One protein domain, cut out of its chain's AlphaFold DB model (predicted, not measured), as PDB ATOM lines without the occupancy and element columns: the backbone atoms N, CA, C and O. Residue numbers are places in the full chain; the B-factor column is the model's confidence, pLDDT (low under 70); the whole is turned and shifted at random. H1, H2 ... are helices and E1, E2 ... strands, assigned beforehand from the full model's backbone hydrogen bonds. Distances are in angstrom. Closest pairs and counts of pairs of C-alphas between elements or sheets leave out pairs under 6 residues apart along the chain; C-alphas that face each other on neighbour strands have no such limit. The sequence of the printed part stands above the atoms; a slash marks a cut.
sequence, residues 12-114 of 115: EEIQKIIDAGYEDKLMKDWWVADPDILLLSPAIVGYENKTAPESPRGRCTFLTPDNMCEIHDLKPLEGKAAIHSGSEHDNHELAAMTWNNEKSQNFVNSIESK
ATOM      1  N   GLU A  12     230.997 238.699 261.432       95.56
ATOM      2  CA  GLU A  12     230.348 239.971 261.763       95.56
ATOM      3  C   GLU A  12     230.740 240.498 263.150       95.56
ATOM      4  O   GLU A  12     230.810 241.708 263.362       95.56
ATOM      5  N   GLU A  13     230.975 239.615 264.119       95.62
ATOM      6  CA  GLU A  13     231.439 240.009 265.451       95.62
ATOM      7  C   GLU A  13     232.895 240.453 265.432       95.62
ATOM      8  O   GLU A  13     233.222 241.476 266.030       95.62
ATOM      9  N   ILE A  14     233.756 239.732 264.711       96.38
ATOM     10  CA  ILE A  14     235.145 240.151 264.530       96.38
ATOM     11  C   ILE A  14     235.215 241.482 263.787       96.38
ATOM     12  O   ILE A  14     235.984 242.352 264.192       96.38
ATOM     13  N   GLN A  15     234.375 241.697 262.770       95.81
ATOM     14  CA  GLN A  15     234.326 242.981 262.077       95.81
ATOM     15  C   GLN A  15     234.014 244.128 263.045       95.81
ATOM     16  O   GLN A  15     234.672 245.157 262.990       95.81
ATOM     17  N   LYS A  16     233.100 243.941 264.009       97.19
ATOM     18  CA  LYS A  16     232.825 244.962 265.040       97.19
ATOM     19  C   LYS A  16     234.028 245.242 265.945       97.19
ATOM     20  O   LYS A  16     234.181 246.367 266.406       97.19
ATOM     21  N   ILE A  17     234.859 244.236 266.225       96.75
ATOM     22  CA  ILE A  17     236.095 244.405 267.005       96.75
ATOM     23  C   ILE A  17     237.126 245.208 266.195       96.75
ATOM     24  O   ILE A  17     237.748 246.121 266.739       96.75
ATOM     25  N   ILE A  18     237.256 244.916 264.897       96.00
ATOM     26  CA  ILE A  18     238.110 245.663 263.959       96.00
ATOM     27  C   ILE A  18     237.628 247.113 263.837       96.00
ATOM     28  O   ILE A  18     238.417 248.035 264.023       96.00
ATOM     29  N   ASP A  19     236.330 247.328 263.610       96.94
ATOM     30  CA  ASP A  19     235.715 248.656 263.479       96.94
ATOM     31  C   ASP A  19     235.870 249.498 264.757       96.94
ATOM     32  O   ASP A  19     235.934 250.725 264.699       96.94
ATOM     33  N   ALA A  20     235.957 248.843 265.920       97.31
ATOM     34  CA  ALA A  20     236.237 249.480 267.204       97.31
ATOM     35  C   ALA A  20     237.730 249.802 267.430       97.31
ATOM     36  O   ALA A  20     238.075 250.363 268.470       97.31
ATOM     37  N   GLY A  21     238.605 249.479 266.472       96.56
ATOM     38  CA  GLY A  21     240.028 249.819 266.491       96.56
ATOM     39  C   GLY A  21     240.932 248.794 267.175       96.56
ATOM     40  O   GLY A  21     242.055 249.138 267.522       96.56
ATOM     41  N   TYR A  22     240.468 247.556 267.371       97.06
ATOM     42  CA  TYR A  22     241.235 246.497 268.046       97.06
ATOM     43  C   TYR A  22     241.797 245.434 267.089       97.06
ATOM     44  O   TYR A  22     242.037 244.297 267.499       97.06
ATOM     45  N   GLU A  23     241.971 245.767 265.807       95.25
ATOM     46  CA  GLU A  23     242.540 244.854 264.803       95.25
ATOM     47  C   GLU A  23     243.920 244.329 265.225       95.25
ATOM     48  O   GLU A  23     244.204 243.144 265.076       95.25
ATOM     49  N   ASP A  24     244.733 245.186 265.843       95.50
ATOM     50  CA  ASP A  24     246.084 244.874 266.308       95.50
ATOM     51  C   ASP A  24     246.134 243.848 267.448       95.50
ATOM     52  O   ASP A  24     247.193 243.300 267.735       95.50
ATOM     53  N   LYS A  25     244.995 243.578 268.090       96.88
ATOM     54  CA  LYS A  25     244.828 242.608 269.178       96.88
ATOM     55  C   LYS A  25     244.212 241.289 268.704       96.88
ATOM     56  O   LYS A  25     243.810 240.464 269.531       96.88
ATOM     57  N   LEU A  26     244.113 241.073 267.394       96.88
ATOM     58  CA  LEU A  26     243.636 239.823 266.810       96.88
ATOM     59  C   LEU A  26     244.797 238.903 266.432       96.88
ATOM     60  O   LEU A  26     245.943 239.323 266.292       96.88
ATOM     61  N   MET A  27     244.485 237.624 266.274       96.19
ATOM     62  CA  MET A  27     245.364 236.616 265.699       96.19
ATOM     63  C   MET A  27     244.578 235.781 264.692       96.19
ATOM     64  O   MET A  27     243.350 235.678 264.770       96.19
ATOM     65  N   LYS A  28     245.291 235.157 263.760       95.62
ATOM     66  CA  LYS A  28     244.726 234.158 262.860       95.62
ATOM     67  C   LYS A  28     244.696 232.821 263.584       95.62
ATOM     68  O   LYS A  28     245.708 232.406 264.140       95.62
ATOM     69  N   ASP A  29     243.564 232.149 263.556       94.62
ATOM     70  CA  ASP A  29     243.360 230.837 264.163       94.62
ATOM     71  C   ASP A  29     242.728 229.897 263.128       94.62
ATOM     72  O   ASP A  29     242.336 230.334 262.038       94.62
ATOM     73  N   TRP A  30     242.651 228.608 263.438       94.81
ATOM     74  CA  TRP A  30     242.050 227.637 262.532       94.81
ATOM     75  C   TRP A  30     241.308 226.531 263.268       94.81
ATOM     76  O   TRP A  30     241.689 226.077 264.350       94.81
ATOM     77  N   TRP A  31     240.236 226.070 262.636       94.56
ATOM     78  CA  TRP A  31     239.571 224.831 262.992       94.56
ATOM     79  C   TRP A  31     240.047 223.717 262.070       94.56
ATOM     80  O   TRP A  31     239.968 223.849 260.847       94.56
ATOM     81  N   VAL A  32     240.519 222.626 262.673       92.81
ATOM     82  CA  VAL A  32     241.026 221.465 261.939       92.81
ATOM     83  C   VAL A  32     239.863 220.754 261.248       92.81
ATOM     84  O   VAL A  32     238.979 220.208 261.913       92.81
ATOM     85  N   ALA A  33     239.867 220.776 259.919       91.38
ATOM     86  CA  ALA A  33     238.846 220.183 259.054       91.38
ATOM     87  C   ALA A  33     239.463 219.794 257.693       91.38
ATOM     88  O   ALA A  33     240.678 219.824 257.527       91.38
ATOM     89  N   ASP A  34     238.641 219.386 256.722       88.69
ATOM     90  CA  ASP A  34     239.098 219.094 255.357       88.69
ATOM     91  C   ASP A  34     238.253 219.876 254.328       88.69
ATOM     92  O   ASP A  34     237.138 219.445 254.007       88.69
ATOM     93  N   PRO A  35     238.728 221.044 253.839       90.62
ATOM     94  CA  PRO A  35     239.951 221.757 254.244       90.62
ATOM     95  C   PRO A  35     239.815 222.451 255.613       90.62
ATOM     96  O   PRO A  35     238.702 222.657 256.102       90.62
ATOM     97  N   ASP A  36     240.945 222.854 256.207       95.19
ATOM     98  CA  ASP A  36     240.965 223.686 257.418       95.19
ATOM     99  C   ASP A  36     240.149 224.971 257.229       95.19
ATOM    100  O   ASP A  36     240.157 225.593 256.163       95.19
ATOM    101  N   ILE A  37     239.467 225.393 258.294       96.31
ATOM    102  CA  ILE A  37     238.676 226.624 258.292       96.31
ATOM    103  C   ILE A  37     239.466 227.699 259.030       96.31
ATOM    104  O   ILE A  37     239.632 227.627 260.249       96.31
ATOM    105  N   LEU A  38     239.925 228.712 258.296       95.94
ATOM    106  CA  LEU A  38     240.639 229.849 258.869       95.94
ATOM    107  C   LEU A  38     239.663 230.876 259.443       95.94
ATOM    108  O   LEU A  38     238.599 231.130 258.870       95.94
ATOM    109  N   LEU A  39     240.053 231.505 260.548       95.94
ATOM    110  CA  LEU A  39     239.301 232.583 261.182       95.94
ATOM    111  C   LEU A  39     240.226 233.573 261.893       95.94
ATOM    112  O   LEU A  39     241.422 233.338 262.060       95.94
ATOM    113  N   LEU A  40     239.650 234.684 262.344       95.81
ATOM    114  CA  LEU A  40     240.310 235.590 263.275       95.81
ATOM    115  C   LEU A  40     239.692 235.450 264.659       95.81
ATOM    116  O   LEU A  40     238.476 235.329 264.813       95.81
ATOM    117  N   SER A  41     240.530 235.531 265.678       95.06
ATOM    118  CA  SER A  41     240.104 235.551 267.071       95.06
ATOM    119  C   SER A  41     240.909 236.589 267.852       95.06
ATOM    120  O   SER A  41     241.966 237.025 267.394       95.06
ATOM    121  N   PRO A  42     240.435 237.033 269.029       96.19
ATOM    122  CA  PRO A  42     241.285 237.745 269.966       96.19
ATOM    123  C   PRO A  42     242.588 236.993 270.229       96.19
ATOM    124  O   PRO A  42     242.579 235.782 270.443       96.19
ATOM    125  N   ALA A  43     243.701 237.713 270.258       96.94
ATOM    126  CA  ALA A  43     245.005 237.096 270.374       96.94
ATOM    127  C   ALA A  43     245.250 236.474 271.755       96.94
ATOM    128  O   ALA A  43     244.800 236.969 272.799       96.94
ATOM    129  N   ILE A  44     246.046 235.409 271.758       96.94
ATOM    130  CA  ILE A  44     246.841 235.031 272.925       96.94
ATOM    131  C   ILE A  44     247.943 236.085 273.092       96.94
ATOM    132  O   ILE A  44     248.558 236.483 272.108       96.94
ATOM    133  N   VAL A  45     248.220 236.509 274.328       96.62
ATOM    134  CA  VAL A  45     249.309 237.455 274.626       96.62
ATOM    135  C   VAL A  45     250.622 236.976 273.989       96.62
ATOM    136  O   VAL A  45     251.090 235.875 274.286       96.62
ATOM    137  N   GLY A  46     251.222 237.808 273.134       96.44
ATOM    138  CA  GLY A  46     252.438 237.523 272.363       96.44
ATOM    139  C   GLY A  46     252.194 237.080 270.911       96.44
ATOM    140  O   GLY A  46     253.155 236.996 270.131       96.44
ATOM    141  N   TYR A  47     250.936 236.821 270.546       96.62
ATOM    142  CA  TYR A  47     250.480 236.379 269.224       96.62
ATOM    143  C   TYR A  47     249.598 237.412 268.505       96.62
ATOM    144  O   TYR A  47     248.966 237.095 267.501       96.62
ATOM    145  N   GLU A  48     249.579 238.653 268.987       96.38
ATOM    146  CA  GLU A  48     248.971 239.796 268.308       96.38
ATOM    147  C   GLU A  48     249.529 239.955 266.884       96.38
ATOM    148  O   GLU A  48     250.750 239.990 266.697       96.38
ATOM    149  N   ASN A  49     248.636 240.041 265.892       94.50
ATOM    150  CA  ASN A  49     248.934 240.046 264.455       94.50
ATOM    151  C   ASN A  49     249.782 238.849 263.993       94.50
ATOM    152  O   ASN A  49     250.650 238.982 263.134       94.50
ATOM    153  N   LYS A  50     249.583 237.670 264.586       94.06
ATOM    154  CA  LYS A  50     250.271 236.431 264.190       94.06
ATOM    155  C   LYS A  50     249.277 235.299 263.982       94.06
ATOM    156  O   LYS A  50     248.079 235.434 264.214       94.06
ATOM    157  N   THR A  51     249.793 234.154 263.548       94.31
ATOM    158  CA  THR A  51     249.051 232.889 263.573       94.31
ATOM    159  C   THR A  51     249.126 232.285 264.972       94.31
ATOM    160  O   THR A  51     250.187 232.332 265.596       94.31
ATOM    161  N   ALA A  52     248.019 231.728 265.457       94.00
ATOM    162  CA  ALA A  52     247.928 231.057 266.743       94.00
ATOM    163  C   ALA A  52     248.992 229.945 266.873       94.00
ATOM    164  O   ALA A  52     249.398 229.342 265.875       94.00
ATOM    165  N   PRO A  53     249.484 229.662 268.090       93.12
ATOM    166  CA  PRO A  53     250.383 228.536 268.311       93.12
ATOM    167  C   PRO A  53     249.674 227.199 268.067       93.12
ATOM    168  O   PRO A  53     248.479 227.083 268.319       93.12
ATOM    169  N   GLU A  54     250.435 226.160 267.699       87.81
ATOM    170  CA  GLU A  54     249.919 224.786 267.512       87.81
ATOM    171  C   GLU A  54     249.099 224.280 268.708       87.81
ATOM    172  O   GLU A  54     248.122 223.553 268.550       87.81
ATOM    173  N   SER A  55     249.491 224.682 269.919       87.38
ATOM    174  CA  SER A  55     248.661 224.569 271.113       87.38
ATOM    175  C   SER A  55     248.043 225.940 271.395       87.38
ATOM    176  O   SER A  55     248.687 226.724 272.104       87.38
ATOM    177  N   PRO A  56     246.813 226.237 270.924       82.69
ATOM    178  CA  PRO A  56     246.161 227.545 271.043       82.69
ATOM    179  C   PRO A  56     245.626 227.780 272.465       82.69
ATOM    180  O   PRO A  56     244.455 228.078 272.688       82.69
ATOM    181  N   ARG A  57     246.490 227.605 273.466       87.81
ATOM    182  CA  ARG A  57     246.213 227.850 274.877       87.81
ATOM    183  C   ARG A  57     247.048 229.018 275.359       87.81
ATOM    184  O   ARG A  57     248.262 229.048 275.180       87.81
ATOM    185  N   GLY A  58     246.397 229.950 276.030       91.56
ATOM    186  CA  GLY A  58     247.055 231.082 276.645       91.56
ATOM    187  C   GLY A  58     246.080 232.132 277.148       91.56
ATOM    188  O   GLY A  58     244.860 232.045 276.984       91.56
ATOM    189  N   ARG A  59     246.656 233.146 277.789       94.19
ATOM    190  CA  ARG A  59     245.918 234.311 278.262       94.19
ATOM    191  C   ARG A  59     245.477 235.147 277.062       94.19
ATOM    192  O   ARG A  59     246.311 235.515 276.244       94.19
ATOM    193  N   CYS A  60     244.191 235.473 276.994       95.56
ATOM    194  CA  CYS A  60     243.644 236.415 276.020       95.56
ATOM    195  C   CYS A  60     244.182 237.831 276.274       95.56
ATOM    196  O   CYS A  60     244.234 238.279 277.424       95.56
ATOM    197  N   THR A  61     244.531 238.538 275.201       97.12
ATOM    198  CA  THR A  61     245.084 239.900 275.244       97.12
ATOM    199  C   THR A  61     244.126 240.925 275.874       97.12
ATOM    200  O   THR A  61     244.555 241.818 276.597       97.12
ATOM    201  N   PHE A  62     242.807 240.724 275.747       96.62
ATOM    202  CA  PHE A  62     241.785 241.588 276.363       96.62
ATOM    203  C   PHE A  62     241.506 241.300 277.848       96.62
ATOM    204  O   PHE A  62     240.591 241.896 278.423       96.62
ATOM    205  N   LEU A  63     242.206 240.352 278.483       95.50
ATOM    206  CA  LEU A  63     242.030 240.085 279.912       95.50
ATOM    207  C   LEU A  63     242.831 241.097 280.738       95.50
ATOM    208  O   LEU A  63     244.058 240.991 280.843       95.50
ATOM    209  N   THR A  64     242.136 242.024 281.390       94.25
ATOM    210  CA  THR A  64     242.746 243.057 282.235       94.25
ATOM    211  C   THR A  64     243.388 242.460 283.501       94.25
ATOM    212  O   THR A  64     243.094 241.316 283.875       94.25
ATOM    213  N   PRO A  65     244.276 243.199 284.196       92.88
ATOM    214  CA  PRO A  65     244.834 242.774 285.485       92.88
ATOM    215  C   PRO A  65     243.771 242.431 286.540       92.88
ATOM    216  O   PRO A  65     243.958 241.486 287.303       92.88
ATOM    217  N   ASP A  66     242.621 243.109 286.503       93.94
ATOM    218  CA  ASP A  66     241.491 242.883 287.415       93.94
ATOM    219  C   ASP A  66     240.620 241.674 287.025       93.94
ATOM    220  O   ASP A  66     239.546 241.462 287.580       93.94
ATOM    221  N   ASN A  67     241.079 240.847 286.079       89.50
ATOM    222  CA  ASN A  67     240.350 239.706 285.517       89.50
ATOM    223  C   ASN A  67     239.034 240.084 284.813       89.50
ATOM    224  O   ASN A  67     238.133 239.250 284.696       89.50
ATOM    225  N   MET A  68     238.944 241.311 284.301       90.94
ATOM    226  CA  MET A  68     237.818 241.782 283.497       90.94
ATOM    227  C   MET A  68     238.160 241.714 282.005       90.94
ATOM    228  O   MET A  68     239.326 241.654 281.621       90.94
ATOM    229  N   CYS A  69     237.144 241.685 281.146       92.81
ATOM    230  CA  CYS A  69     237.342 241.728 279.697       92.81
ATOM    231  C   CYS A  69     237.246 243.176 279.216       92.81
ATOM    232  O   CYS A  69     236.211 243.802 279.422       92.81
ATOM    233  N   GLU A  70     238.299 243.675 278.569       95.31
ATOM    234  CA  GLU A  70     238.379 245.042 278.033       95.31
ATOM    235  C   GLU A  70     237.261 245.337 277.022       95.31
ATOM    236  O   GLU A  70     236.642 246.393 277.068       95.31
ATOM    237  N   ILE A  71     236.936 244.364 276.165       94.69
ATOM    238  CA  ILE A  71     235.915 244.486 275.115       94.69
ATOM    239  C   ILE A  71     234.579 243.844 275.512       94.69
ATOM    240  O   ILE A  71     233.932 243.206 274.686       94.69
ATOM    241  N   HIS A  72     234.174 243.940 276.784       91.25
ATOM    242  CA  HIS A  72     233.028 243.194 277.329       91.25
ATOM    243  C   HIS A  72     231.765 243.252 276.448       91.25
ATOM    244  O   HIS A  72     231.182 242.206 276.156       91.25
ATOM    245  N   ASP A  73     231.401 244.439 275.964       91.00
ATOM    246  CA  ASP A  73     230.199 244.650 275.143       91.00
ATOM    247  C   ASP A  73     230.338 244.093 273.714       91.00
ATOM    248  O   ASP A  73     229.366 243.646 273.099       91.00
ATOM    249  N   LEU A  74     231.571 244.057 273.202       93.31
ATOM    250  CA  LEU A  74     231.927 243.537 271.877       93.31
ATOM    251  C   LEU A  74     232.371 242.074 271.918       93.31
ATOM    252  O   LEU A  74     232.800 241.528 270.904       93.31
ATOM    253  N   LYS A  75     232.283 241.428 273.082       89.75
ATOM    254  CA  LYS A  75     232.757 240.063 273.250       89.75
ATOM    255  C   LYS A  75     232.057 239.131 272.246       89.75
ATOM    256  O   LYS A  75     230.824 239.190 272.137       89.75
ATOM    257  N   PRO A  76     232.815 238.259 271.564       88.94
ATOM    258  CA  PRO A  76     232.257 237.205 270.729       88.94
ATOM    259  C   PRO A  76     231.212 236.346 271.444       88.94
ATOM    260  O   PRO A  76     231.263 236.190 272.671       88.94
ATOM    261  N   LEU A  77     230.290 235.756 270.678       79.06
ATOM    262  CA  LEU A  77     229.180 234.953 271.198       79.06
ATOM    263  C   LEU A  77     229.632 233.867 272.179       79.06
ATOM    264  O   LEU A  77     229.024 233.693 273.233       79.06
ATOM    265  N   GLU A  78     230.722 233.169 271.874       81.81
ATOM    266  CA  GLU A  78     231.255 232.138 272.759       81.81
ATOM    267  C   GLU A  78     231.690 232.709 274.116       81.81
ATOM    268  O   GLU A  78     231.359 232.173 275.176       81.81
ATOM    269  N   GLY A  79     232.369 233.854 274.099       71.94
ATOM    270  CA  GLY A  79     232.783 234.533 275.316       71.94
ATOM    271  C   GLY A  79     231.596 235.055 276.133       71.94
ATOM    272  O   GLY A  79     231.701 235.148 277.358       71.94
ATOM    273  N   LYS A  80     230.475 235.398 275.484       78.62
ATOM    274  CA  LYS A  80     229.209 235.729 276.159       78.62
ATOM    275  C   LYS A  80     228.587 234.484 276.792       78.62
ATOM    276  O   LYS A  80     228.209 234.528 277.959       78.62
ATOM    277  N   ALA A  81     228.545 233.366 276.067       71.56
ATOM    278  CA  ALA A  81     227.988 232.105 276.556       71.56
ATOM    279  C   ALA A  81     228.731 231.578 277.797       71.56
ATOM    280  O   ALA A  81     228.090 231.215 278.782       71.56
ATOM    281  N   ALA A  82     230.067 231.643 277.803       68.56
ATOM    282  CA  ALA A  82     230.898 231.175 278.916       68.56
ATOM    283  C   ALA A  82     230.674 231.926 280.243       68.56
ATOM    284  O   ALA A  82     230.943 231.378 281.310       68.56
ATOM    285  N   ILE A  83     230.185 233.173 280.204       60.44
ATOM    286  CA  ILE A  83     229.821 233.927 281.416       60.44
ATOM    287  C   ILE A  83     228.542 233.356 282.041       60.44
ATOM    288  O   ILE A  83     228.420 233.316 283.264       60.44
ATOM    289  N   HIS A  84     227.592 232.929 281.209       55.47
ATOM    290  CA  HIS A  84     226.246 232.564 281.644       55.47
ATOM    291  C   HIS A  84     226.079 231.075 281.968       55.47
ATOM    292  O   HIS A  84     225.239 230.745 282.802       55.47
ATOM    293  N   SER A  85     226.852 230.176 281.351       53.75
ATOM    294  CA  SER A  85     226.709 228.728 281.563       53.75
ATOM    295  C   SER A  85     227.576 228.166 282.693       53.75
ATOM    296  O   SER A  85     227.298 227.072 283.177       53.75
ATOM    297  N   GLY A  86     228.648 228.859 283.102       51.31
ATOM    298  CA  GLY A  86     229.634 228.340 284.067       51.31
ATOM    299  C   GLY A  86     230.435 227.124 283.574       51.31
ATOM    300  O   GLY A  86     231.347 226.668 284.260       51.31
ATOM    301  N   SER A  87     230.124 226.613 282.384       49.78
ATOM    302  CA  SER A  87     230.816 225.534 281.693       49.78
ATOM    303  C   SER A  87     231.612 226.088 280.514       49.78
ATOM    304  O   SER A  87     231.127 226.922 279.748       49.78
ATOM    305  N   GLU A  88     232.843 225.600 280.358       53.06
ATOM    306  CA  GLU A  88     233.685 225.825 279.180       53.06
ATOM    307  C   GLU A  88     233.140 225.019 277.993       53.06
ATOM    308  O   GLU A  88     233.764 224.069 277.531       53.06
ATOM    309  N   HIS A  89     231.931 225.339 277.521       52.84
ATOM    310  CA  HIS A  89     231.526 224.874 276.200       52.84
ATOM    311  C   HIS A  89     232.347 225.663 275.181       52.84
ATOM    312  O   HIS A  89     232.005 226.801 274.861       52.84
ATOM    313  N   ASP A  90     233.448 225.057 274.728       61.72
ATOM    314  CA  ASP A  90     234.163 225.459 273.518       61.72
ATOM    315  C   ASP A  90     233.192 225.259 272.340       61.72
ATOM    316  O   ASP A  90     233.128 224.198 271.722       61.72
ATOM    317  N   ASN A  91     232.402 226.288 272.037       77.12
ATOM    318  CA  ASN A  91     231.558 226.359 270.844       77.12
ATOM    319  C   ASN A  91     232.376 226.832 269.628       77.12
ATOM    320  O   ASN A  91     231.820 227.359 268.663       77.12
ATOM    321  N   HIS A  92     233.694 226.635 269.677       86.38
ATOM    322  CA  HIS A  92     234.639 226.904 268.603       86.38
ATOM    323  C   HIS A  92     234.195 226.290 267.279       86.38
ATOM    324  O   HIS A  92     234.282 226.963 266.260       86.38
ATOM    325  N   GLU A  93     233.655 225.068 267.278       88.62
ATOM    326  CA  GLU A  93     233.125 224.454 266.058       88.62
ATOM    327  C   GLU A  93     232.009 225.311 265.446       88.62
ATOM    328  O   GLU A  93     232.081 225.677 264.277       88.62
ATOM    329  N   LEU A  94     231.008 225.707 266.240       88.38
ATOM    330  CA  LEU A  94     229.897 226.533 265.760       88.38
ATOM    331  C   LEU A  94     230.381 227.891 265.248       88.38
ATOM    332  O   LEU A  94     229.915 228.343 264.202       88.38
ATOM    333  N   ALA A  95     231.320 228.524 265.958       91.19
ATOM    334  CA  ALA A  95     231.938 229.759 265.501       91.19
ATOM    335  C   ALA A  95     232.671 229.531 264.173       91.19
ATOM    336  O   ALA A  95     232.380 230.230 263.206       91.19
ATOM    337  N   ALA A  96     233.534 228.518 264.077       93.75
ATOM    338  CA  ALA A  96     234.286 228.189 262.870       93.75
ATOM    339  C   ALA A  96     233.380 227.909 261.670       93.75
ATOM    340  O   ALA A  96     233.644 228.411 260.583       93.75
ATOM    341  N   MET A  97     232.263 227.206 261.851       94.44
ATOM    342  CA  MET A  97     231.324 226.950 260.754       94.44
ATOM    343  C   MET A  97     230.759 228.237 260.136       94.44
ATOM    344  O   MET A  97     230.457 228.252 258.945       94.44
ATOM    345  N   THR A  98     230.685 229.347 260.881       95.38
ATOM    346  CA  THR A  98     230.289 230.648 260.306       95.38
ATOM    347  C   THR A  98     231.344 231.251 259.371       95.38
ATOM    348  O   THR A  98     231.007 232.057 258.506       95.38
ATOM    349  N   TRP A  99     232.600 230.809 259.474       96.62
ATOM    350  CA  TRP A  99     233.704 231.183 258.584       96.62
ATOM    351  C   TRP A  99     233.843 230.256 257.377       96.62
ATOM    352  O   TRP A  99     234.619 230.559 256.469       96.62
ATOM    353  N   ASN A 100     233.099 229.146 257.326       96.44
ATOM    354  CA  ASN A 100     233.187 228.157 256.251       96.44
ATOM    355  C   ASN A 100     232.446 228.617 254.980       96.44
ATOM    356  O   ASN A 100     231.438 228.051 254.562       96.44
ATOM    357  N   ASN A 101     232.911 229.718 254.398       96.44
ATOM    358  CA  ASN A 101     232.443 230.260 253.132       96.44
ATOM    359  C   ASN A 101     233.572 231.024 252.429       96.44
ATOM    360  O   ASN A 101     234.457 231.589 253.074       96.44
ATOM    361  N   GLU A 102     233.501 231.087 251.100       96.50
ATOM    362  CA  GLU A 102     234.538 231.684 250.248       96.50
ATOM    363  C   GLU A 102     234.877 233.129 250.644       96.50
ATOM    364  O   GLU A 102     236.047 233.493 250.735       96.50
ATOM    365  N   LYS A 103     233.864 233.947 250.949       96.12
ATOM    366  CA  LYS A 103     234.058 235.351 251.340       96.12
ATOM    367  C   LYS A 103     234.937 235.470 252.588       96.12
ATOM    368  O   LYS A 103     235.849 236.294 252.610       96.12
ATOM    369  N   SER A 104     234.658 234.667 253.611       95.81
ATOM    370  CA  SER A 104     235.378 234.711 254.888       95.81
ATOM    371  C   SER A 104     236.793 234.154 254.743       95.81
ATOM    372  O   SER A 104     237.739 234.773 255.221       95.81
ATOM    373  N   GLN A 105     236.964 233.053 254.006       96.19
ATOM    374  CA  GLN A 105     238.289 232.486 253.741       96.19
ATOM    375  C   GLN A 105     239.166 233.446 252.918       96.19
ATOM    376  O   GLN A 105     240.323 233.678 253.264       96.19
ATOM    377  N   ASN A 106     238.610 234.099 251.889       94.75
ATOM    378  CA  ASN A 106     239.321 235.126 251.119       94.75
ATOM    379  C   ASN A 106     239.723 236.326 251.989       94.75
ATOM    380  O   ASN A 106     240.818 236.864 251.827       94.75
ATOM    381  N   PHE A 107     238.863 236.737 252.924       93.44
ATOM    382  CA  PHE A 107     239.166 237.816 253.861       93.44
ATOM    383  C   PHE A 107     240.351 237.468 254.770       93.44
ATOM    384  O   PHE A 107     241.308 238.240 254.822       93.44
ATOM    385  N   VAL A 108     240.344 236.298 255.419       93.81
ATOM    386  CA  VAL A 108     241.441 235.885 256.313       93.81
ATOM    387  C   VAL A 108     242.756 235.718 255.545       93.81
ATOM    388  O   VAL A 108     243.783 236.246 255.967       93.81
ATOM    389  N   ASN A 109     242.727 235.092 254.366       90.88
ATOM    390  CA  ASN A 109     243.915 234.949 253.514       90.88
ATOM    391  C   ASN A 109     244.474 236.301 253.039       90.88
ATOM    392  O   ASN A 109     245.680 236.455 252.865       90.88
ATOM    393  N   SER A 110     243.622 237.319 252.866       89.19
ATOM    394  CA  SER A 110     244.087 238.669 252.520       89.19
ATOM    395  C   SER A 110     244.887 239.331 253.648       89.19
ATOM    396  O   SER A 110     245.740 240.180 253.379       89.19
ATOM    397  N   ILE A 111     244.648 238.931 254.900       83.19
ATOM    398  CA  ILE A 111     245.349 239.451 256.079       83.19
ATOM    399  C   ILE A 111     246.730 238.807 256.227       83.19
ATOM    400  O   ILE A 111     247.658 239.500 256.632       83.19
ATOM    401  N   GLU A 112     246.923 237.552 255.801       64.19
ATOM    402  CA  GLU A 112     248.256 236.920 255.784       64.19
ATOM    403  C   GLU A 112     249.282 237.717 254.974       64.19
ATOM    404  O   GLU A 112     250.460 237.725 255.298       64.19
ATOM    405  N   SER A 113     248.845 238.428 253.931       59.16
ATOM    406  CA  SER A 113     249.740 239.273 253.132       59.16
ATOM    407  C   SER A 113     250.203 240.553 253.846       59.16
ATOM    408  O   SER A 113     251.052 241.275 253.322       59.16
ATOM    409  N   LYS A 114     249.634 240.851 255.021       58.84
ATOM    410  CA  LYS A 114     249.899 242.057 255.814       58.84
ATOM    411  C   LYS A 114     250.630 241.774 257.133       58.84
ATOM    412  O   LYS A 114     251.111 242.739 257.729       58.84
TER     413      LYS A 114
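What this domain is: This is residues 12 to 114 of the 115 residues of an uncharacterized protein of marine sediment metagenome (UniProt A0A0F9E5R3). A two-stranded hairpin, E1 and E2, lies in the middle, with H3 and H4 packed on it mainly through E2, and H1 near E2 as well. H2 lies away from the hairpin, close to one end of H3, and the chain goes from E2 to H2 by a long stretch with no named element, residues 43 to 76. The 103 printed residues hold H1, E1, E2, H2, H3 and H4 in that order, the sheet E1 - E2 being antiparallel. The class is mixed, helices and strands, with 48 residues, under half, in named elements. The whole is compact, with a radius of gyration of the C-alphas of 13.4 A, and spans 37 by 28 by 26 A.

How they stand to each other: E1, residues 26 to 31, and E2, residues 37 to 42, are antiparallel at 145 degrees and form a hairpin; N 29 and O 39 are 2.9 A apart and N 27 and O 41 2.8 A, within hydrogen-bond range. H3, residues 92 to 99, comes closest to E2 at the C-alphas of Leu 39 and Trp 99, 6.3 A apart. H4, residues 102 to 112, comes closest to E2 at those of Leu 38 and Gln 105, 6.2 A. H3 and H4 are about perpendicular, at 80 degrees, and close but not clearly touching. For H1, residues 12 to 19, and E2 the closest C-alphas are those of Ile 14 and Leu 40, 7.0 A. H2, residues 77 to 85, is close to but not clearly touching H3, with the C-alphas of Glu 78 and His 92 closest, 7.5 A; their shallow tilt is 26 degrees, opposite ways. H2 and H4 are apart. Every O i to N i+4 pair is within hydrogen-bond range in H1 and H4, 3 of 5 in H2 and 2 of 4 in H3.

Where its parts are: E1 is 16.0 A long from first to last C-alpha, E2 16.3 A, H4 15.7 A and H2 12.3 A; H3 is 10.9 A and H1 10.4 A. H1 begins at C-alpha 12 (230.348, 239.971, 261.763), and H4 ends at C-alpha 112 (248.256, 236.920, 255.784).

The domain as a whole: The C-alphas farthest apart, of Asp 34 and Asp 66, are 40.0 A apart. The printed part has no cut, and the link from E2 to H2 is long, 34 residues. Residues 82 to 90 and 112 to 114 of the model have pLDDT under 70.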